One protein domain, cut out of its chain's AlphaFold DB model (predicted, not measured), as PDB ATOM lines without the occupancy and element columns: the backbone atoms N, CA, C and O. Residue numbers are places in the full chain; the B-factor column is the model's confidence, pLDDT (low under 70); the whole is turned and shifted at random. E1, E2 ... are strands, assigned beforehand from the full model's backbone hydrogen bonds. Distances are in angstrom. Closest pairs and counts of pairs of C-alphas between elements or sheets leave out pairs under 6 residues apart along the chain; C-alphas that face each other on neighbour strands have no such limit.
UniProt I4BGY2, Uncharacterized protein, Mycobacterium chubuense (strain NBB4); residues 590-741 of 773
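What this domain is: This is residues 590 to 741 of the 773 residues of an uncharacterized protein of Mycobacterium chubuense (strain NBB4) (UniProt I4BGY2). One antiparallel sheet is folded over into a deep trough, like a half-open barrel. E3, E4 and E5 bend from one wall into the other: their parts beside E2 and E6 make the longer wall, which runs on through E7, E8 and E9, and their other parts make the shorter wall with E1. The link of residues 663 to 677 folds across part of one end, and residues 729 to 741 stick out as a free tail. The 152 printed residues hold nine named strands, E1 to E9 in chain order, and no named helix: all strand, compact, with a radius of gyration of the C-alphas of 16.0 A and spans of 41 by 40 by 33 A.

How they stand to each other: From the first residue on, E1, residues 595 to 599, and E2, residues 604 to 609, are apart. Both lie on one side of E3, residues 615 to 628, with E4, residues 633 to 646, on the other side. The pairing is staggered: E3 pairs with E2 over 617 to 621 and with E1 over 624 to 628. N 598 and O 625 of E1 and E3 are 2.9 A apart, within hydrogen-bond range, as are N 606 and O 619 of E2 and E3 at 2.8 A. E2 begins a meander, each strand the antiparallel neighbour of the one before, that runs to E9, residues 713 to 717. Between E3 and E4, N 622 and O 639 are 2.9 A apart. E5, residues 651 to 662, follows E4, with N 642 and O 654 at 2.9 A. Next come E6, residues 678 to 684, with N 653 and O 681 at 2.9 A, and E7, residues 689 to 695, with N 680 and O 693 at 2.9 A. E8, residues 705 to 710, has N 707 and O 692 at 2.8 A; E9 and E8 have N 715 and O 708 at 2.9 A. The edge strands E1 and E9 are apart.

Where its parts are: E1 begins at C-alpha 595, (21.933, -13.371, -28.262). E3 and E4 each span 31.8 A and E5 28.9 A; they bend by 84 degrees at residue 621, 87 at 636 and 77 at 659. E6 spans 20.4 A and E7 20.5 A. E9 ends at C-alpha 717, (5.537, -14.264, -34.583).

The domain as a whole: The C-alphas of Thr 632 and Phe 736, the two farthest apart, are 45.0 A from each other. The printed part has no cut. The link E5 to E6 is long, with 15 residues. The mean pLDDT of the printed part is 87.2; residues 720, 726 and 728 to 741 are under 70.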
ATOM      1  N   LYS A 590      19.646 -19.150 -24.496       91.12
ATOM      2  CA  LYS A 590      19.757 -18.952 -25.951       91.12
ATOM      3  C   LYS A 590      18.510 -18.304 -26.542       91.12
ATOM      4  O   LYS A 590      17.425 -18.875 -26.464       91.12
ATOM      5  N   ILE A 591      18.698 -17.173 -27.219       90.50
ATOM      6  CA  ILE A 591      17.646 -16.427 -27.915       90.50
ATOM      7  C   ILE A 591      17.839 -16.616 -29.427       90.50
ATOM      8  O   ILE A 591      18.856 -16.165 -29.966       90.50
ATOM      9  N   PRO A 592      16.925 -17.305 -30.140       87.06
ATOM     10  CA  PRO A 592      17.209 -17.744 -31.502       87.06
ATOM     11  C   PRO A 592      17.499 -16.581 -32.463       87.06
ATOM     12  O   PRO A 592      16.757 -15.603 -32.555       87.06
ATOM     13  N   GLY A 593      18.625 -16.691 -33.174       84.94
ATOM     14  CA  GLY A 593      19.091 -15.693 -34.141       84.94
ATOM     15  C   GLY A 593      19.603 -14.368 -33.555       84.94
ATOM     16  O   GLY A 593      20.009 -13.511 -34.337       84.94
ATOM     17  N   ALA A 594      19.605 -14.195 -32.228       87.94
ATOM     18  CA  ALA A 594      19.972 -12.946 -31.557       87.94
ATOM     19  C   ALA A 594      21.185 -13.118 -30.622       87.94
ATOM     20  O   ALA A 594      22.325 -13.041 -31.083       87.94
ATOM     21  N   TYR A 595      20.934 -13.360 -29.333       94.06
ATOM     22  CA  TYR A 595      21.933 -13.371 -28.262       94.06
ATOM     23  C   TYR A 595      21.979 -14.723 -27.547       94.06
ATOM     24  O   TYR A 595      20.997 -15.467 -27.520       94.06
ATOM     25  N   THR A 596      23.109 -15.025 -26.915       96.19
ATOM     26  CA  THR A 596      23.205 -16.068 -25.888       96.19
ATOM     27  C   THR A 596      23.782 -15.459 -24.619       96.19
ATOM     28  O   THR A 596      24.882 -14.917 -24.653       96.19
ATOM     29  N   PHE A 597      23.050 -15.558 -23.514       97.12
ATOM     30  CA  PHE A 597      23.519 -15.141 -22.196       97.12
ATOM     31  C   PHE A 597      24.151 -16.341 -21.491       97.12
ATOM     32  O   PHE A 597      23.469 -17.335 -21.244       97.12
ATOM     33  N   VAL A 598      25.445 -16.267 -21.191       97.62
ATOM     34  CA  VAL A 598      26.184 -17.281 -20.424       97.62
ATOM     35  C   VAL A 598      26.379 -16.734 -19.011       97.62
ATOM     36  O   VAL A 598      27.020 -15.691 -18.876       97.62
ATOM     37  N   PRO A 599      25.820 -17.349 -17.954       96.69
ATOM     38  CA  PRO A 599      25.933 -16.791 -16.614       96.69
ATOM     39  C   PRO A 599      27.371 -16.852 -16.095       96.69
ATOM     40  O   PRO A 599      28.032 -17.883 -16.208       96.69
ATOM     41  N   THR A 600      27.837 -15.759 -15.496       97.00
ATOM     42  CA  THR A 600      29.188 -15.639 -14.917       97.00
ATOM     43  C   THR A 600      29.186 -15.539 -13.391       97.00
ATOM     44  O   THR A 600      30.242 -15.665 -12.775       97.00
ATOM     45  N   SER A 601      28.010 -15.383 -12.773       95.81
ATOM     46  CA  SER A 601      27.809 -15.455 -11.322       95.81
ATOM     47  C   SER A 601      26.756 -16.499 -10.931       95.81
ATOM     48  O   SER A 601      25.921 -16.919 -11.743       95.81
ATOM     49  N   ASP A 602      26.728 -16.853  -9.649       92.31
ATOM     50  CA  ASP A 602      25.534 -17.412  -9.009       92.31
ATOM     51  C   ASP A 602      24.406 -16.364  -8.946       92.31
ATOM     52  O   ASP A 602      24.637 -15.167  -9.155       92.31
ATOM     53  N   VAL A 603      23.174 -16.809  -8.681       92.31
ATOM     54  CA  VAL A 603      22.029 -15.913  -8.449       92.31
ATOM     55  C   VAL A 603      22.061 -15.412  -7.008       92.31
ATOM     56  O   VAL A 603      22.043 -16.211  -6.074       92.31
ATOM     57  N   ILE A 604      22.037 -14.092  -6.828       94.25
ATOM     58  CA  ILE A 604      21.775 -13.465  -5.527       94.25
ATOM     59  C   ILE A 604      20.263 -13.260  -5.430       94.25
ATOM     60  O   ILE A 604      19.723 -12.356  -6.065       94.25
ATOM     61  N   TYR A 605      19.568 -14.124  -4.687       94.88
ATOM     62  CA  TYR A 605      18.107 -14.075  -4.592       94.88
ATOM     63  C   TYR A 605      17.603 -12.796  -3.912       94.88
ATOM     64  O   TYR A 605      18.093 -12.411  -2.851       94.88
ATOM     65  N   SER A 606      16.584 -12.175  -4.510       93.81
ATOM     66  CA  SER A 606      15.848 -11.022  -3.975       93.81
ATOM     67  C   SER A 606      14.353 -11.298  -3.765       93.81
ATOM     68  O   SER A 606      13.688 -10.484  -3.126       93.81
ATOM     69  N   GLY A 607      13.815 -12.431  -4.245       93.31
ATOM     70  CA  GLY A 607      12.409 -12.813  -4.059       93.31
ATOM     71  C   GLY A 607      12.101 -14.289  -4.356       93.31
ATOM     72  O   GLY A 607      12.865 -14.976  -5.036       93.31
ATOM     73  N   ILE A 608      10.961 -14.758  -3.843       94.75
ATOM     74  CA  ILE A 608      10.377 -16.103  -4.006       94.75
ATOM     75  C   ILE A 608       8.860 -15.943  -4.196       94.75
ATOM     76  O   ILE A 608       8.273 -15.051  -3.598       94.75
ATOM     77  N   ASN A 609       8.209 -16.755  -5.026       91.81
ATOM     78  CA  ASN A 609       6.756 -16.747  -5.228       91.81
ATOM     79  C   ASN A 609       6.291 -18.077  -5.872       91.81
ATOM     80  O   ASN A 609       7.079 -19.010  -6.033       91.81
ATOM     81  N   GLY A 610       5.015 -18.163  -6.255       87.19
ATOM     82  CA  GLY A 610       4.371 -19.367  -6.784       87.19
ATOM     83  C   GLY A 610       3.634 -20.164  -5.706       87.19
ATOM     84  O   GLY A 610       3.695 -19.849  -4.515       87.19
ATOM     85  N   LEU A 611       2.918 -21.205  -6.132       87.56
ATOM     86  CA  LEU A 611       2.107 -22.072  -5.274       87.56
ATOM     87  C   LEU A 611       2.544 -23.549  -5.388       87.56
ATOM     88  O   LEU A 611       1.809 -24.367  -5.952       87.56
ATOM     89  N   PRO A 612       3.726 -23.939  -4.865       81.44
ATOM     90  CA  PRO A 612       4.149 -25.332  -4.793       81.44
ATOM     91  C   PRO A 612       3.072 -26.239  -4.165       81.44
ATOM     92  O   PRO A 612       2.458 -25.870  -3.164       81.44
ATOM     93  N   PRO A 613       2.834 -27.444  -4.712       83.62
ATOM     94  CA  PRO A 613       3.641 -28.116  -5.726       83.62
ATOM     95  C   PRO A 613       3.367 -27.693  -7.183       83.62
ATOM     96  O   PRO A 613       3.962 -28.297  -8.064       83.62
ATOM     97  N   ARG A 614       2.487 -26.715  -7.466       88.31
ATOM     98  CA  ARG A 614       2.120 -26.303  -8.839       88.31
ATOM     99  C   ARG A 614       3.320 -25.732  -9.601       88.31
ATOM    100  O   ARG A 614       3.700 -26.294 -10.624       88.31
ATOM    101  N   GLU A 615       3.927 -24.669  -9.073       91.25
ATOM    102  CA  GLU A 615       5.188 -24.095  -9.556       91.25
ATOM    103  C   GLU A 615       5.995 -23.443  -8.426       91.25
ATOM    104  O   GLU A 615       5.470 -23.194  -7.344       91.25
ATOM    105  N   SER A 616       7.255 -23.122  -8.715       93.81
ATOM    106  CA  SER A 616       8.098 -22.203  -7.943       93.81
ATOM    107  C   SER A 616       8.530 -21.046  -8.847       93.81
ATOM    108  O   SER A 616       8.723 -21.250 -10.048       93.81
ATOM    109  N   ILE A 617       8.681 -19.845  -8.285       94.38
ATOM    110  CA  ILE A 617       9.174 -18.646  -8.973       94.38
ATOM    111  C   ILE A 617      10.253 -18.008  -8.099       94.38
ATOM    112  O   ILE A 617       9.960 -17.593  -6.983       94.38
ATOM    113  N   VAL A 618      11.485 -17.884  -8.585       94.81
ATOM    114  CA  VAL A 618      12.574 -17.195  -7.870       94.81
ATOM    115  C   VAL A 618      13.003 -15.948  -8.622       94.81
ATOM    116  O   VAL A 618      12.989 -15.931  -9.850       94.81
ATOM    117  N   GLN A 619      13.402 -14.917  -7.885       94.69
ATOM    118  CA  GLN A 619      13.878 -13.644  -8.425       94.69
ATOM    119  C   GLN A 619      15.233 -13.300  -7.816       94.69
ATOM    120  O   GLN A 619      15.493 -13.634  -6.657       94.69
ATOM    121  N   GLY A 620      16.095 -12.613  -8.560       94.44
ATOM    122  CA  GLY A 620      17.400 -12.207  -8.054       94.44
ATOM    123  C   GLY A 620      18.226 -11.379  -9.027       94.44
ATOM    124  O   GLY A 620      17.765 -10.981 -10.091       94.44
ATOM    125  N   TYR A 621      19.477 -11.148  -8.653       96.00
ATOM    126  CA  TYR A 621      20.507 -10.522  -9.477       96.00
ATOM    127  C   TYR A 621      21.466 -11.584 -10.027       96.00
ATOM    128  O   TYR A 621      21.840 -12.512  -9.301       96.00
ATOM    129  N   ARG A 622      21.897 -11.441 -11.287       95.88
ATOM    130  CA  ARG A 622      22.915 -12.304 -11.904       95.88
ATOM    131  C   ARG A 622      23.735 -11.557 -12.961       95.88
ATOM    132  O   ARG A 622      23.201 -10.729 -13.695       95.88
ATOM    133  N   GLN A 623      25.020 -11.888 -13.064       97.88
ATOM    134  CA  GLN A 623      25.910 -11.397 -14.119       97.88
ATOM    135  C   GLN A 623      25.981 -12.390 -15.285       97.88
ATOM    136  O   GLN A 623      25.913 -13.609 -15.083       97.88
ATOM    137  N   PHE A 624      26.134 -11.868 -16.502       98.31
ATOM    138  CA  PHE A 624      26.220 -12.665 -17.725       98.31
ATOM    139  C   PHE A 624      27.288 -12.144 -18.685       98.31
ATOM    140  O   PHE A 624      27.414 -10.942 -18.912       98.31
ATOM    141  N   ASP A 625      27.967 -13.070 -19.353       98.44
ATOM    142  CA  ASP A 625      28.629 -12.807 -20.625       98.44
ATOM    143  C   ASP A 625      27.604 -12.891 -21.760       98.44
ATOM    144  O   ASP A 625      26.807 -13.830 -21.841       98.44
ATOM    145  N   VAL A 626      27.627 -11.902 -22.654       98.19
ATOM    146  CA  VAL A 626      26.741 -11.832 -23.818       98.19
ATOM    147  C   VAL A 626      27.502 -12.276 -25.056       98.19
ATOM    148  O   VAL A 626      28.548 -11.722 -25.404       98.19
ATOM    149  N   LEU A 627      26.964 -13.284 -25.734       97.69
ATOM    150  CA  LEU A 627      27.501 -13.856 -26.964       97.69
ATOM    151  C   LEU A 627      26.566 -13.555 -28.145       97.69
ATOM    152  O   LEU A 627      25.340 -13.553 -28.001       97.69
ATOM    153  N   ASP A 628      27.139 -13.344 -29.330       94.31
ATOM    154  CA  ASP A 628      26.392 -13.203 -30.583       94.31
ATOM    155  C   ASP A 628      25.784 -14.539 -31.056       94.31
ATOM    156  O   ASP A 628      26.079 -15.619 -30.538       94.31
ATOM    157  N   ALA A 629      24.974 -14.489 -32.115       88.56
ATOM    158  CA  ALA A 629      24.375 -15.670 -32.741       88.56
ATOM    159  C   ALA A 629      25.380 -16.697 -33.330       88.56
ATOM    160  O   ALA A 629      24.946 -17.736 -33.830       88.56
ATOM    161  N   LYS A 630      26.699 -16.440 -33.302       90.25
ATOM    162  CA  LYS A 630      27.758 -17.414 -33.629       90.25
ATOM    163  C   LYS A 630      28.436 -18.009 -32.386       90.25
ATOM    164  O   LYS A 630      29.275 -18.892 -32.540       90.25
ATOM    165  N   GLY A 631      28.119 -17.526 -31.184       93.31
ATOM    166  CA  GLY A 631      28.808 -17.883 -29.942       93.31
ATOM    167  C   GLY A 631      30.073 -17.061 -29.658       93.31
ATOM    168  O   GLY A 631      30.895 -17.479 -28.849       93.31
ATOM    169  N   THR A 632      30.256 -15.907 -30.308       96.31
ATOM    170  CA  THR A 632      31.379 -14.994 -30.028       96.31
ATOM    171  C   THR A 632      30.986 -14.056 -28.894       96.31
ATOM    172  O   THR A 632      29.959 -13.393 -29.019       96.31
ATOM    173  N   LYS A 633      31.773 -13.949 -27.811       97.62
ATOM    174  CA  LYS A 633      31.529 -12.927 -26.776       97.62
ATOM    175  C   LYS A 633      31.601 -11.528 -27.398       97.62
ATOM    176  O   LYS A 633      32.553 -11.226 -28.117       97.62
ATOM    177  N   ILE A 634      30.602 -10.700 -27.105       98.00
ATOM    178  CA  ILE A 634      30.502  -9.296 -27.536       98.00
ATOM    179  C   ILE A 634      30.522  -8.304 -26.365       98.00
ATOM    180  O   ILE A 634      30.711  -7.112 -26.589       98.00
ATOM    181  N   GLY A 635      30.368  -8.795 -25.132       98.19
ATOM    182  CA  GLY A 635      30.502  -8.017 -23.902       98.19
ATOM    183  C   GLY A 635      29.916  -8.745 -22.694       98.19
ATOM    184  O   GLY A 635      29.718  -9.963 -22.743       98.19
ATOM    185  N   SER A 636      29.609  -8.004 -21.633       98.44
ATOM    186  CA  SER A 636      29.046  -8.518 -20.377       98.44
ATOM    187  C   SER A 636      27.991  -7.557 -19.825       98.44
ATOM    188  O   SER A 636      28.040  -6.351 -20.081       98.44
ATOM    189  N   VAL A 637      27.031  -8.092 -19.071       98.31
ATOM    190  CA  VAL A 637      25.936  -7.333 -18.453       98.31
ATOM    191  C   VAL A 637      25.677  -7.778 -17.019       98.31
ATOM    192  O   VAL A 637      25.873  -8.947 -16.674       98.31
ATOM    193  N   ASP A 638      25.147  -6.854 -16.226       97.69
ATOM    194  CA  ASP A 638      24.439  -7.180 -14.990       97.69
ATOM    195  C   ASP A 638      22.931  -7.158 -15.269       97.69
ATOM    196  O   ASP A 638      22.441  -6.330 -16.048       97.69
ATOM    197  N   ALA A 639      22.187  -8.075 -14.651       96.75
ATOM    198  CA  ALA A 639      20.753  -8.184 -14.866       96.75
ATOM    199  C   ALA A 639      19.982  -8.600 -13.610       96.75
ATOM    200  O   ALA A 639      20.464  -9.369 -12.773       96.75
ATOM    201  N   ILE A 640      18.730  -8.147 -13.539       95.88
ATOM    202  CA  ILE A 640      17.710  -8.763 -12.689       95.88
ATOM    203  C   ILE A 640      17.129  -9.949 -13.462       95.88
ATOM    204  O   ILE A 640      16.802  -9.831 -14.646       95.88
ATOM    205  N   VAL A 641      17.003 -11.088 -12.791       95.31
ATOM    206  CA  VAL A 641      16.502 -12.344 -13.349       95.31
ATOM    207  C   VAL A 641      15.305 -12.863 -12.566       95.31
ATOM    208  O   VAL A 641      15.240 -12.705 -11.347       95.31
ATOM    209  N   THR A 642      14.391 -13.532 -13.267       94.81
ATOM    210  CA  THR A 642      13.333 -14.350 -12.663       94.81
ATOM    211  C   THR A 642      13.242 -15.685 -13.384       94.81
ATOM    212  O   THR A 642      13.120 -15.712 -14.608       94.81
ATOM    213  N   SER A 643      13.252 -16.775 -12.621       94.31
ATOM    214  CA  SER A 643      13.140 -18.146 -13.123       94.31
ATOM    215  C   SER A 643      11.917 -18.816 -12.498       94.31
ATOM    216  O   SER A 643      11.778 -18.844 -11.276       94.31
ATOM    217  N   GLN A 644      11.030 -19.369 -13.323       94.00
ATOM    218  CA  GLN A 644       9.837 -20.115 -12.904       94.00
ATOM    219  C   GLN A 644       9.891 -21.539 -13.454       94.00
ATOM    220  O   GLN A 644      10.351 -21.747 -14.574       94.00
ATOM    221  N   TRP A 645       9.392 -22.521 -12.702       93.50
ATOM    222  CA  TRP A 645       9.260 -23.904 -13.172       93.50
ATOM    223  C   TRP A 645       8.116 -24.642 -12.479       93.50
ATOM    224  O   TRP A 645       7.847 -24.402 -11.303       93.50
ATOM    225  N   ASP A 646       7.441 -25.527 -13.216       90.94
ATOM    226  CA  ASP A 646       6.217 -26.210 -12.778       90.94
ATOM    227  C   ASP A 646       6.365 -27.739 -12.658       90.94
ATOM    228  O   ASP A 646       7.363 -28.334 -13.078       90.94
ATOM    229  N   LEU A 647       5.352 -28.398 -12.083       88.56
ATOM    230  CA  LEU A 647       5.315 -29.863 -11.952       88.56
ATOM    231  C   LEU A 647       5.197 -30.623 -13.285       88.56
ATOM    232  O   LEU A 647       5.353 -31.845 -13.304       88.56
ATOM    233  N   PHE A 648       4.922 -29.928 -14.391       86.25
ATOM    234  CA  PHE A 648       4.839 -30.502 -15.736       86.25
ATOM    235  C   PHE A 648       6.189 -30.437 -16.477       86.25
ATOM    236  O   PHE A 648       6.313 -30.971 -17.581       86.25
ATOM    237  N   GLY A 649       7.210 -29.818 -15.873       87.50
ATOM    238  CA  GLY A 649       8.532 -29.634 -16.468       87.50
ATOM    239  C   GLY A 649       8.609 -28.464 -17.451       87.50
ATOM    240  O   GLY A 649       9.583 -28.370 -18.201       87.50
ATOM    241  N   ASN A 650       7.615 -27.570 -17.462       90.62
ATOM    242  CA  ASN A 650       7.748 -26.281 -18.129       90.62
ATOM    243  C   ASN A 650       8.606 -25.348 -17.270       90.62
ATOM    244  O   ASN A 650       8.697 -25.490 -16.048       90.62
ATOM    245  N   SER A 651       9.238 -24.366 -17.906       92.69
ATOM    246  CA  SER A 651       9.969 -23.315 -17.190       92.69
ATOM    247  C   SER A 651       9.990 -22.010 -17.966       92.69
ATOM    248  O   SER A 651       9.910 -22.015 -19.192       92.69
ATOM    249  N   THR A 652      10.109 -20.887 -17.265       92.81
ATOM    250  CA  THR A 652      10.218 -19.562 -17.878       92.81
ATOM    251  C   THR A 652      11.407 -18.815 -17.283       92.81
ATOM    252  O   THR A 652      11.705 -18.955 -16.100       92.81
ATOM    253  N   GLU A 653      12.116 -18.068 -18.125       94.06
ATOM    254  CA  GLU A 653      13.275 -17.256 -17.750       94.06
ATOM    255  C   GLU A 653      13.017 -15.822 -18.206       94.06
ATOM    256  O   GLU A 653      12.734 -15.579 -19.383       94.06
ATOM    257  N   ALA A 654      13.139 -14.867 -17.297       93.88
ATOM    258  CA  ALA A 654      13.043 -13.446 -17.586       93.88
ATOM    259  C   ALA A 654      14.356 -12.757 -17.198       93.88
ATOM    260  O   ALA A 654      14.896 -13.017 -16.125       93.88
ATOM    261  N   ILE A 655      14.865 -11.887 -18.071       95.69
ATOM    262  CA  ILE A 655      16.095 -11.114 -17.864       95.69
ATOM    263  C   ILE A 655      15.788  -9.647 -18.169       95.69
ATOM    264  O   ILE A 655      15.327  -9.330 -19.267       95.69
ATOM    265  N   LEU A 656      16.084  -8.760 -17.222       94.94
ATOM    266  CA  LEU A 656      16.118  -7.313 -17.416       94.94
ATOM    267  C   LEU A 656      17.560  -6.834 -17.248       94.94
ATOM    268  O   LEU A 656      18.116  -6.922 -16.153       94.94
ATOM    269  N   VAL A 657      18.159  -6.322 -18.323       95.56
ATOM    270  CA  VAL A 657      19.520  -5.764 -18.300       95.56
ATOM    271  C   VAL A 657      19.514  -4.443 -17.537       95.56
ATOM    272  O   VAL A 657      18.886  -3.477 -17.974       95.56
ATOM    273  N   THR A 658      20.225  -4.394 -16.411       93.69
ATOM    274  CA  THR A 658      20.330  -3.204 -15.553       93.69
ATOM    275  C   THR A 658      21.648  -2.457 -15.729       93.69
ATOM    276  O   THR A 658      21.698  -1.261 -15.455       93.69
ATOM    277  N   ASN A 659      22.699  -3.117 -16.225       95.25
ATOM    278  CA  ASN A 659      23.996  -2.496 -16.494       95.25
ATOM    279  C   ASN A 659      24.736  -3.207 -17.642       95.25
ATOM    280  O   ASN A 659      24.560  -4.409 -17.847       95.25
ATOM    281  N   VAL A 660      25.607  -2.484 -18.350       97.19
ATOM    282  CA  VAL A 660      26.530  -3.036 -19.357       97.19
ATOM    283  C   VAL A 660      27.953  -2.863 -18.831       97.19
ATOM    284  O   VAL A 660      28.428  -1.740 -18.678       97.19
ATOM    285  N   THR A 661      28.626  -3.973 -18.522       97.31
ATOM    286  CA  THR A 661      29.940  -3.988 -17.853       97.31
ATOM    287  C   THR A 661      31.119  -4.167 -18.809       97.31
ATOM    288  O   THR A 661      32.242  -3.807 -18.462       97.31
ATOM    289  N   ASP A 662      30.873  -4.684 -20.014       97.88
ATOM    290  CA  ASP A 662      31.845  -4.807 -21.108       97.88
ATOM    291  C   ASP A 662      31.113  -4.754 -22.463       97.88
ATOM    292  O   ASP A 662      29.949  -5.147 -22.550       97.88
ATOM    293  N   GLY A 663      31.802  -4.318 -23.519       96.81
ATOM    294  CA  GLY A 663      31.287  -4.215 -24.890       96.81
ATOM    295  C   GLY A 663      30.575  -2.900 -25.248       96.81
ATOM    296  O   GLY A 663      30.313  -2.038 -24.411       96.81
ATOM    297  N   GLN A 664      30.273  -2.725 -26.540       96.31
ATOM    298  CA  GLN A 664      29.522  -1.573 -27.060       96.31
ATOM    299  C   GLN A 664      28.018  -1.827 -26.917       96.31
ATOM    300  O   GLN A 664      27.506  -2.765 -27.525       96.31
ATOM    301  N   MET A 665      27.310  -0.989 -26.155       94.69
ATOM    302  CA  MET A 665      25.851  -1.078 -26.022       94.69
ATOM    303  C   MET A 665      25.122  -0.663 -27.311       94.69
ATOM    304  O   MET A 665      25.530   0.290 -27.972       94.69
ATOM    305  N   GLY A 666      24.021  -1.341 -27.639       92.44
ATOM    306  CA  GLY A 666      23.179  -1.014 -28.788       92.44
ATOM    307  C   GLY A 666      22.350  -2.194 -29.306       92.44
ATOM    308  O   GLY A 666      22.243  -3.242 -28.672       92.44
ATOM    309  N   THR A 667      21.708  -2.016 -30.461       91.88
ATOM    310  CA  THR A 667      20.774  -3.007 -31.034       91.88
ATOM    311  C   THR A 667      21.160  -3.493 -32.433       91.88
ATOM    312  O   THR A 667      20.431  -4.291 -33.042       91.88
ATOM    313  N   ALA A 668      22.303  -3.056 -32.961       91.19
ATOM    314  CA  ALA A 668      22.903  -3.597 -34.169       91.19
ATOM    315  C   ALA A 668      23.587  -4.951 -33.902       91.19
ATOM    316  O   ALA A 668      23.693  -5.449 -32.780       91.19
ATOM    317  N   LYS A 669      24.033  -5.604 -34.976       88.69
ATOM    318  CA  LYS A 669      24.649  -6.929 -34.886       88.69
ATOM    319  C   LYS A 669      26.076  -6.829 -34.343       88.69
ATOM    320  O   LYS A 669      26.951  -6.323 -35.038       88.69
ATOM    321  N   GLY A 670      26.301  -7.412 -33.169       89.94
ATOM    322  CA  GLY A 670      27.586  -7.376 -32.465       89.94
ATOM    323  C   GLY A 670      27.630  -6.371 -31.313       89.94
ATOM    324  O   GLY A 670      28.643  -6.304 -30.631       89.94
ATOM    325  N   GLU A 671      26.543  -5.629 -31.083       95.38
ATOM    326  CA  GLU A 671      26.373  -4.755 -29.920       95.38
ATOM    327  C   GLU A 671      25.685  -5.503 -28.772       95.38
ATOM    328  O   GLU A 671      24.826  -6.363 -28.992       95.38
ATOM    329  N   VAL A 672      26.069  -5.165 -27.544       97.12
ATOM    330  CA  VAL A 672      25.492  -5.676 -26.299       97.12
ATOM    331  C   VAL A 672      24.122  -5.027 -26.075       97.12
ATOM    332  O   VAL A 672      24.007  -3.814 -26.255       97.12
ATOM    333  N   PRO A 673      23.085  -5.774 -25.656       96.06
ATOM    334  CA  PRO A 673      21.784  -5.198 -25.329       96.06
ATOM    335  C   PRO A 673      21.887  -3.995 -24.372       96.06
ATOM    336  O   PRO A 673      22.546  -4.114 -23.338       96.06
ATOM    337  N   PRO A 674      21.258  -2.845 -24.679       94.56
ATOM    338  CA  PRO A 674      21.314  -1.663 -23.824       94.56
ATOM    339  C   PRO A 674      20.572  -1.869 -22.496       94.56
ATOM    340  O   PRO A 674      19.712  -2.745 -22.371       94.56
ATOM    341  N   ILE A 675      20.870  -1.018 -21.514       92.62
ATOM    342  CA  ILE A 675      20.152  -0.961 -20.232       92.62
ATOM    343  C   ILE A 675      18.651  -0.755 -20.486       92.62
ATOM    344  O   ILE A 675      18.263   0.026 -21.356       92.62
ATOM    345  N   GLY A 676      17.815  -1.497 -19.758       89.75
ATOM    346  CA  GLY A 676      16.372  -1.583 -19.988       89.75
ATOM    347  C   GLY A 676      15.958  -2.670 -20.988       89.75
ATOM    348  O   GLY A 676      14.763  -2.883 -21.178       89.75
ATOM    349  N   SER A 677      16.900  -3.392 -21.615       93.50
ATOM    350  CA  SER A 677      16.562  -4.531 -22.484       93.50
ATOM    351  C   SER A 677      15.884  -5.647 -21.697       93.50
ATOM    352  O   SER A 677      16.428  -6.149 -20.711       93.50
ATOM    353  N   VAL A 678      14.722  -6.068 -22.189       92.69
ATOM    354  CA  VAL A 678      13.874  -7.102 -21.602       92.69
ATOM    355  C   VAL A 678      13.899  -8.346 -22.476       92.69
ATOM    356  O   VAL A 678      13.605  -8.287 -23.669       92.69
ATOM    357  N   PHE A 679      14.165  -9.493 -21.860       94.50
ATOM    358  CA  PHE A 679      14.115 -10.813 -22.478       94.50
ATOM    359  C   PHE A 679      13.182 -11.711 -21.674       94.50
ATOM    360  O   PHE A 679      13.248 -11.740 -20.449       94.50
ATOM    361  N   ASN A 680      12.304 -12.436 -22.359       92.62
ATOM    362  CA  ASN A 680      11.359 -13.360 -21.744       92.62
ATOM    363  C   ASN A 680      11.323 -14.652 -22.556       92.62
ATOM    364  O   ASN A 680      11.078 -14.624 -23.761       92.62
ATOM    365  N   LEU A 681      11.556 -15.781 -21.904       92.75
ATOM    366  CA  LEU A 681      11.571 -17.097 -22.522       92.75
ATOM    367  C   LEU A 681      10.629 -18.025 -21.762       92.75
ATOM    368  O   LEU A 681      10.572 -17.995 -20.538       92.75
ATOM    369  N   ASN A 682       9.909 -18.858 -22.497       92.38
ATOM    370  CA  ASN A 682       9.034 -19.912 -21.998       92.38
ATOM    371  C   ASN A 682       9.460 -21.215 -22.681       92.38
ATOM    372  O   ASN A 682       9.655 -21.229 -23.895       92.38
ATOM    373  N   TYR A 683       9.613 -22.294 -21.923       90.50
ATOM    374  CA  TYR A 683      10.090 -23.595 -22.374       90.50
ATOM    375  C   TYR A 683       9.052 -24.663 -22.032       90.50
ATOM    376  O   TYR A 683       8.718 -24.850 -20.863       90.50
ATOM    377  N   VAL A 684       8.577 -25.381 -23.051       88.38
ATOM    378  CA  VAL A 684       7.531 -26.403 -22.917       88.38
ATOM    379  C   VAL A 684       8.180 -27.787 -22.873       88.38
ATOM    380  O   VAL A 684       8.530 -28.370 -23.905       88.38
ATOM    381  N   GLY A 685       8.362 -28.298 -21.655       79.12
ATOM    382  CA  GLY A 685       9.046 -29.563 -21.390       79.12
ATOM    383  C   GLY A 685      10.508 -29.620 -21.882       79.12
ATOM    384  O   GLY A 685      11.133 -28.599 -22.178       79.12
ATOM    385  N   PRO A 686      11.084 -30.832 -22.011       76.38
ATOM    386  CA  PRO A 686      12.489 -31.022 -22.392       76.38
ATOM    387  C   PRO A 686      12.756 -30.879 -23.901       76.38
ATOM    388  O   PRO A 686      13.906 -30.928 -24.333       76.38
ATOM    389  N   PHE A 687      11.720 -30.737 -24.732       75.75
ATOM    390  CA  PHE A 687      11.805 -30.950 -26.183       75.75
ATOM    391  C   PHE A 687      12.320 -29.749 -26.994       75.75
ATOM    392  O   PHE A 687      12.228 -29.764 -28.218       75.75
ATOM    393  N   GLY A 688      12.832 -28.696 -26.349       76.38
ATOM    394  CA  GLY A 688      13.349 -27.500 -27.034       76.38
ATOM    395  C   GLY A 688      12.283 -26.649 -27.742       76.38
ATOM    396  O   GLY A 688      12.630 -25.765 -28.526       76.38
ATOM    397  N   PHE A 689      11.002 -26.908 -27.476       89.06
ATOM    398  CA  PHE A 689       9.890 -26.053 -27.880       89.06
ATOM    399  C   PHE A 689       9.608 -24.993 -26.816       89.06
ATOM    400  O   PHE A 689       9.892 -25.187 -25.633       89.06
ATOM    401  N   GLY A 690       9.053 -23.861 -27.236       92.06
ATOM    402  CA  GLY A 690       8.847 -22.733 -26.339       92.06
ATOM    403  C   GLY A 690       8.473 -21.446 -27.056       92.06
ATOM    404  O   GLY A 690       8.095 -21.453 -28.227       92.06
ATOM    405  N   GLN A 691       8.623 -20.325 -26.364       92.44
ATOM    406  CA  GLN A 691       8.424 -18.976 -26.888       92.44
ATOM    407  C   GLN A 691       9.582 -18.090 -26.422       92.44
ATOM    408  O   GLN A 691       9.965 -18.143 -25.258       92.44
ATOM    409  N   ALA A 692      10.126 -17.268 -27.318       92.38
ATOM    410  CA  ALA A 692      11.128 -16.259 -26.996       92.38
ATOM    411  C   ALA A 692      10.596 -14.879 -27.378       92.38
ATOM    412  O   ALA A 692      10.212 -14.643 -28.523       92.38
ATOM    413  N   TYR A 693      10.603 -13.968 -26.419       92.12
ATOM    414  CA  TYR A 693      10.283 -12.562 -26.575       92.12
ATOM    415  C   TYR A 693      11.492 -11.712 -26.185       92.12
ATOM    416  O   TYR A 693      12.200 -12.032 -25.226       92.12
ATOM    417  N   TYR A 694      11.692 -10.595 -26.879       92.56
ATOM    418  CA  TYR A 694      12.536  -9.518 -26.378       92.56
ATOM    419  C   TYR A 694      12.062  -8.136 -26.823       92.56
ATOM    420  O   TYR A 694      11.436  -7.999 -27.872       92.56
ATOM    421  N   SER A 695      12.416  -7.113 -26.048       91.25
ATOM    422  CA  SER A 695      12.420  -5.714 -26.483       91.25
ATOM    423  C   SER A 695      13.720  -5.053 -26.042       91.25
ATOM    424  O   SER A 695      14.177  -5.268 -24.919       91.25
ATOM    425  N   LEU A 696      14.342  -4.297 -26.948       92.62
ATOM    426  CA  LEU A 696      15.597  -3.584 -26.710       92.62
ATOM    427  C   LEU A 696      15.331  -2.082 -26.890       92.62
ATOM    428  O   LEU A 696      14.951  -1.701 -28.005       92.62
ATOM    429  N   PRO A 697      15.515  -1.234 -25.866       89.56
ATOM    430  CA  PRO A 697      15.168   0.177 -25.972       89.56
ATOM    431  C   PRO A 697      16.038   0.938 -26.979       89.56
ATOM    432  O   PRO A 697      17.238   0.674 -27.098       89.56
ATOM    433  N   THR A 698      15.440   1.892 -27.706       85.50
ATOM    434  CA  THR A 698      16.178   2.816 -28.594       85.50
ATOM    435  C   THR A 698      15.567   4.217 -28.612       85.50
ATOM    436  O   THR A 698      14.353   4.369 -28.499       85.50
ATOM    437  N   ASP A 699      16.385   5.235 -28.898       80.25
ATOM    438  CA  ASP A 699      15.957   6.633 -29.105       80.25
ATOM    439  C   ASP A 699      14.845   6.804 -30.165       80.25
ATOM    440  O   ASP A 699      14.168   7.831 -30.210       80.25
ATOM    441  N   SER A 700      14.668   5.811 -31.046       79.19
ATOM    442  CA  SER A 700      13.671   5.795 -32.125       79.19
ATOM    443  C   SER A 700      12.426   4.941 -31.835       79.19
ATOM    444  O   SER A 700      11.565   4.805 -32.706       79.19
ATOM    445  N   GLY A 701      12.315   4.384 -30.625       79.44
ATOM    446  CA  GLY A 701      11.333   3.366 -30.246       79.44
ATOM    447  C   GLY A 701      11.936   1.959 -30.212       79.44
ATOM    448  O   GLY A 701      12.969   1.690 -30.834       79.44
ATOM    449  N   ASP A 702      11.313   1.062 -29.455       85.50
ATOM    450  CA  ASP A 702      12.001  -0.137 -28.979       85.50
ATOM    451  C   ASP A 702      11.925  -1.305 -29.976       85.50
ATOM    452  O   ASP A 702      10.954  -1.514 -30.712       85.50
ATOM    453  N   LYS A 703      13.004  -2.087 -30.028       89.56
ATOM    454  CA  LYS A 703      13.190  -3.166 -31.001       89.56
ATOM    455  C   LYS A 703      12.596  -4.476 -30.481       89.56
ATOM    456  O   LYS A 703      13.317  -5.363 -30.017       89.56
ATOM    457  N   VAL A 704      11.277  -4.590 -30.594       89.19
ATOM    458  CA  VAL A 704      10.504  -5.780 -30.210       89.19
ATOM    459  C   VAL A 704      10.739  -6.964 -31.165       89.19
ATOM    460  O   VAL A 704      10.766  -6.814 -32.388       89.19
ATOM    461  N   SER A 705      10.825  -8.176 -30.616       90.44
ATOM    462  CA  SER A 705      10.728  -9.443 -31.347       90.44
ATOM    463  C   SER A 705       9.968 -10.486 -30.527       90.44
ATOM    464  O   SER A 705      10.087 -10.543 -29.305       90.44
ATOM    465  N   TYR A 706       9.214 -11.348 -31.206       92.12
ATOM    466  CA  TYR A 706       8.552 -12.502 -30.607       92.12
ATOM    467  C   TYR A 706       8.672 -13.701 -31.541       92.12
ATOM    468  O   TYR A 706       8.641 -13.546 -32.762       92.12
ATOM    469  N   GLN A 707       8.883 -14.888 -30.981       92.50
ATOM    470  CA  GLN A 707       9.241 -16.084 -31.734       92.50
ATOM    471  C   GLN A 707       8.689 -17.342 -31.061       92.50
ATOM    472  O   GLN A 707       8.803 -17.501 -29.847       92.50
ATOM    473  N   LEU A 708       8.183 -18.284 -31.855       91.69
ATOM    474  CA  LEU A 708       8.017 -19.672 -31.432       91.69
ATOM    475  C   LEU A 708       9.399 -20.340 -31.453       91.69
ATOM    476  O   LEU A 708      10.030 -20.413 -32.509       91.69
ATOM    477  N   MET A 709       9.875 -20.825 -30.310       91.06
ATOM    478  CA  MET A 709      11.112 -21.602 -30.227       91.06
ATOM    479  C   MET A 709      10.852 -23.042 -30.665       91.06
ATOM    480  O   MET A 709       9.856 -23.653 -30.277       91.06
ATOM    481  N   THR A 710      11.777 -23.593 -31.449       89.44
ATOM    482  CA  THR A 710      11.796 -25.001 -31.857       89.44
ATOM    483  C   THR A 710      13.238 -25.529 -31.820       89.44
ATOM    484  O   THR A 710      14.175 -24.726 -31.907       89.44
ATOM    485  N   PRO A 711      13.456 -26.859 -31.821       84.25
ATOM    486  CA  PRO A 711      14.786 -27.461 -31.982       84.25
ATOM    487  C   PRO A 711      15.573 -27.007 -33.224       84.25
ATOM    488  O   PRO A 711      16.792 -27.155 -33.263       84.25
ATOM    489  N   PHE A 712      14.893 -26.460 -34.235       85.44
ATOM    490  CA  PHE A 712      15.485 -26.022 -35.502       85.44
ATOM    491  C   PHE A 712      15.734 -24.503 -35.567       85.44
ATOM    492  O   PHE A 712      16.253 -24.011 -36.568       85.44
ATOM    493  N   GLY A 713      15.373 -23.757 -34.517       85.88
ATOM    494  CA  GLY A 713      15.474 -22.299 -34.448       85.88
ATOM    495  C   GLY A 713      14.157 -21.618 -34.068       85.88
ATOM    496  O   GLY A 713      13.166 -22.271 -33.734       85.88
ATOM    497  N   GLY A 714      14.160 -20.286 -34.104       88.81
ATOM    498  CA  GLY A 714      12.988 -19.460 -33.819       88.81
ATOM    499  C   GLY A 714      12.196 -19.134 -35.081       88.81
ATOM    500  O   GLY A 714      12.766 -18.683 -36.075       88.81
ATOM    501  N   ILE A 715      10.880 -19.333 -35.033       90.38
ATOM    502  CA  ILE A 715       9.942 -18.899 -36.074       90.38
ATOM    503  C   ILE A 715       9.331 -17.571 -35.608       90.38
ATOM    504  O   ILE A 715       8.681 -17.564 -34.560       90.38
ATOM    505  N   PRO A 716       9.524 -16.447 -36.323       90.44
ATOM    506  CA  PRO A 716       9.026 -15.151 -35.880       90.44
ATOM    507  C   PRO A 716       7.495 -15.110 -35.864       90.44
ATOM    508  O   PRO A 716       6.829 -15.562 -36.795       90.44
ATOM    509  N   LEU A 717       6.953 -14.522 -34.802       86.88
ATOM    510  CA  LEU A 717       5.537 -14.264 -34.583       86.88
ATOM    511  C   LEU A 717       5.299 -12.750 -34.558       86.88
ATOM    512  O   LEU A 717       6.191 -11.970 -34.220       86.88
ATOM    513  N   LEU A 718       4.077 -12.322 -34.877       81.81
ATOM    514  CA  LEU A 718       3.674 -10.940 -34.624       81.81
ATOM    515  C   LEU A 718       3.552 -10.724 -33.112       81.81
ATOM    516  O   LEU A 718       2.877 -11.495 -32.432       81.81
ATOM    517  N   SER A 719       4.166  -9.656 -32.606       74.06
ATOM    518  CA  SER A 719       3.874  -9.125 -31.277       74.06
ATOM    519  C   SER A 719       3.456  -7.668 -31.361       74.06
ATOM    520  O   SER A 719       3.834  -6.926 -32.267       74.06
ATOM    521  N   PHE A 720       2.638  -7.312 -30.386       68.06
ATOM    522  CA  PHE A 720       2.001  -6.023 -30.184       68.06
ATOM    523  C   PHE A 720       2.269  -5.476 -28.769       68.06
ATOM    524  O   PHE A 720       1.865  -4.355 -28.469       68.06
ATOM    525  N   TYR A 721       2.951  -6.280 -27.943       73.12
ATOM    526  CA  TYR A 721       3.395  -5.995 -26.584       73.12
ATOM    527  C   TYR A 721       4.843  -5.490 -26.618       73.12
ATOM    528  O   TYR A 721       5.704  -6.095 -27.271       73.12
ATOM    529  N   ASP A 722       5.114  -4.419 -25.878       74.94
ATOM    530  CA  ASP A 722       6.440  -3.819 -25.743       74.94
ATOM    531  C   ASP A 722       6.829  -3.725 -24.262       74.94
ATOM    532  O   ASP A 722       6.285  -2.911 -23.516       74.94
ATOM    533  N   GLY A 723       7.724  -4.617 -23.836       71.06
ATOM    534  CA  GLY A 723       8.090  -4.800 -22.433       71.06
ATOM    535  C   GLY A 723       9.217  -3.901 -21.930       71.06
ATOM    536  O   GLY A 723       9.375  -3.804 -20.721       71.06
ATOM    537  N   ALA A 724       9.986  -3.263 -22.820       76.38
ATOM    538  CA  ALA A 724      11.005  -2.273 -22.442       76.38
ATOM    539  C   ALA A 724      10.433  -0.844 -22.420       76.38
ATOM    540  O   ALA A 724      10.902   0.015 -21.665       76.38
ATOM    541  N   LYS A 725       9.371  -0.610 -23.199       77.38
ATOM    542  CA  LYS A 725       8.707   0.685 -23.316       77.38
ATOM    543  C   LYS A 725       8.368   1.291 -21.959       77.38
ATOM    544  O   LYS A 725       7.810   0.641 -21.074       77.38
ATOM    545  N   ASP A 726       8.645   2.587 -21.844       69.62
ATOM    546  CA  ASP A 726       8.419   3.413 -20.658       69.62
ATOM    547  C   ASP A 726       9.123   2.899 -19.371       69.62
ATOM    548  O   ASP A 726       8.854   3.435 -18.299       69.62
ATOM    549  N   PHE A 727      10.041   1.916 -19.416       71.25
ATOM    550  CA  PHE A 727      10.843   1.535 -18.232       71.25
ATOM    551  C   PHE A 727      11.816   2.647 -17.830       71.25
ATOM    552  O   PHE A 727      11.885   2.992 -16.652       71.25
ATOM    553  N   ASN A 728      12.465   3.272 -18.817       65.12
ATOM    554  CA  ASN A 728      13.359   4.424 -18.638       65.12
ATOM    555  C   ASN A 728      12.598   5.743 -18.370       65.12
ATOM    556  O   ASN A 728      13.217   6.791 -18.208       65.12
ATOM    557  N   ASN A 729      11.260   5.718 -18.356       66.12
ATOM    558  CA  ASN A 729      10.444   6.858 -17.953       66.12
ATOM    559  C   ASN A 729      10.055   6.686 -16.482       66.12
ATOM    560  O   ASN A 729       9.366   5.728 -16.134       66.12
ATOM    561  N   TYR A 730      10.476   7.600 -15.612       62.50
ATOM    562  CA  TYR A 730      10.160   7.557 -14.180       62.50
ATOM    563  C   TYR A 730       8.986   8.457 -13.777       62.50
ATOM    564  O   TYR A 730       8.712   8.565 -12.590       62.50
ATOM    565  N   ASP A 731       8.258   9.050 -14.730       62.47
ATOM    566  CA  ASP A 731       6.984   9.728 -14.462       62.47
ATOM    567  C   ASP A 731       5.868   8.705 -14.174       62.47
ATOM    568  O   ASP A 731       5.619   7.782 -14.957       62.47
ATOM    569  N   TYR A 732       5.176   8.867 -13.045       65.81
ATOM    570  CA  TYR A 732       4.087   7.988 -12.604       65.81
ATOM    571  C   TYR A 732       2.752   8.517 -13.110       65.81
ATOM    572  O   TYR A 732       1.839   8.855 -12.351       65.81
ATOM    573  N   SER A 733       2.666   8.587 -14.438       57.41
ATOM    574  CA  SER A 733       1.501   9.109 -15.125       57.41
ATOM    575  C   SER A 733       0.260   8.270 -14.814       57.41
ATOM    576  O   SER A 733       0.260   7.050 -14.995       57.41
ATOM    577  N   ASN A 734      -0.820   8.942 -14.427       55.09
ATOM    578  CA  ASN A 734      -2.190   8.450 -14.396       55.09
ATOM    579  C   ASN A 734      -2.449   7.488 -15.584       55.09
ATOM    580  O   ASN A 734      -2.379   7.927 -16.732       55.09
ATOM    581  N   PRO A 735      -2.779   6.198 -15.366       49.75
ATOM    582  CA  PRO A 735      -2.922   5.223 -16.454       49.75
ATOM    583  C   PRO A 735      -4.133   5.487 -17.373       49.75
ATOM    584  O   PRO A 735      -4.372   4.733 -18.316       49.75
ATOM    585  N   PHE A 736      -4.887   6.567 -17.142       50.44
ATOM    586  CA  PHE A 736      -5.913   7.087 -18.048       50.44
ATOM    587  C   PHE A 736      -5.394   8.186 -19.002       50.44
ATOM    588  O   PHE A 736      -6.185   8.749 -19.754       50.44
ATOM    589  N   THR A 737      -4.081   8.458 -19.055       50.06
ATOM    590  CA  THR A 737      -3.475   9.254 -20.140       50.06
ATOM    591  C   THR A 737      -3.600   8.528 -21.479       50.06
ATOM    592  O   THR A 737      -3.118   7.403 -21.631       50.06
ATOM    593  N   TYR A 738      -4.222   9.172 -22.466       40.53
ATOM    594  CA  TYR A 738      -4.537   8.553 -23.754       40.53
ATOM    595  C   TYR A 738      -3.279   8.150 -24.544       40.53
ATOM    596  O   TYR A 738      -2.535   9.000 -25.032       40.53
ATOM    597  N   GLN A 739      -3.096   6.846 -24.752       45.97
ATOM    598  CA  GLN A 739      -2.219   6.297 -25.788       45.97
ATOM    599  C   GLN A 739      -3.046   5.508 -26.817       45.97
ATOM    600  O   GLN A 739      -4.207   5.163 -26.587       45.97
ATOM    601  N   ASN A 740      -2.461   5.236 -27.985       38.38
ATOM    602  CA  ASN A 740      -3.134   4.490 -29.049       38.38
ATOM    603  C   ASN A 740      -3.335   3.023 -28.636       38.38
ATOM    604  O   ASN A 740      -2.402   2.224 -28.696       38.38
ATOM    605  N   ALA A 741      -4.558   2.683 -28.223       38.16
ATOM    606  CA  ALA A 741      -4.934   1.336 -27.805       38.16
ATOM    607  C   ALA A 741      -4.666   0.297 -28.909       38.16
ATOM    608  O   ALA A 741      -5.056   0.493 -30.063       38.16
TER     609      ALA A 741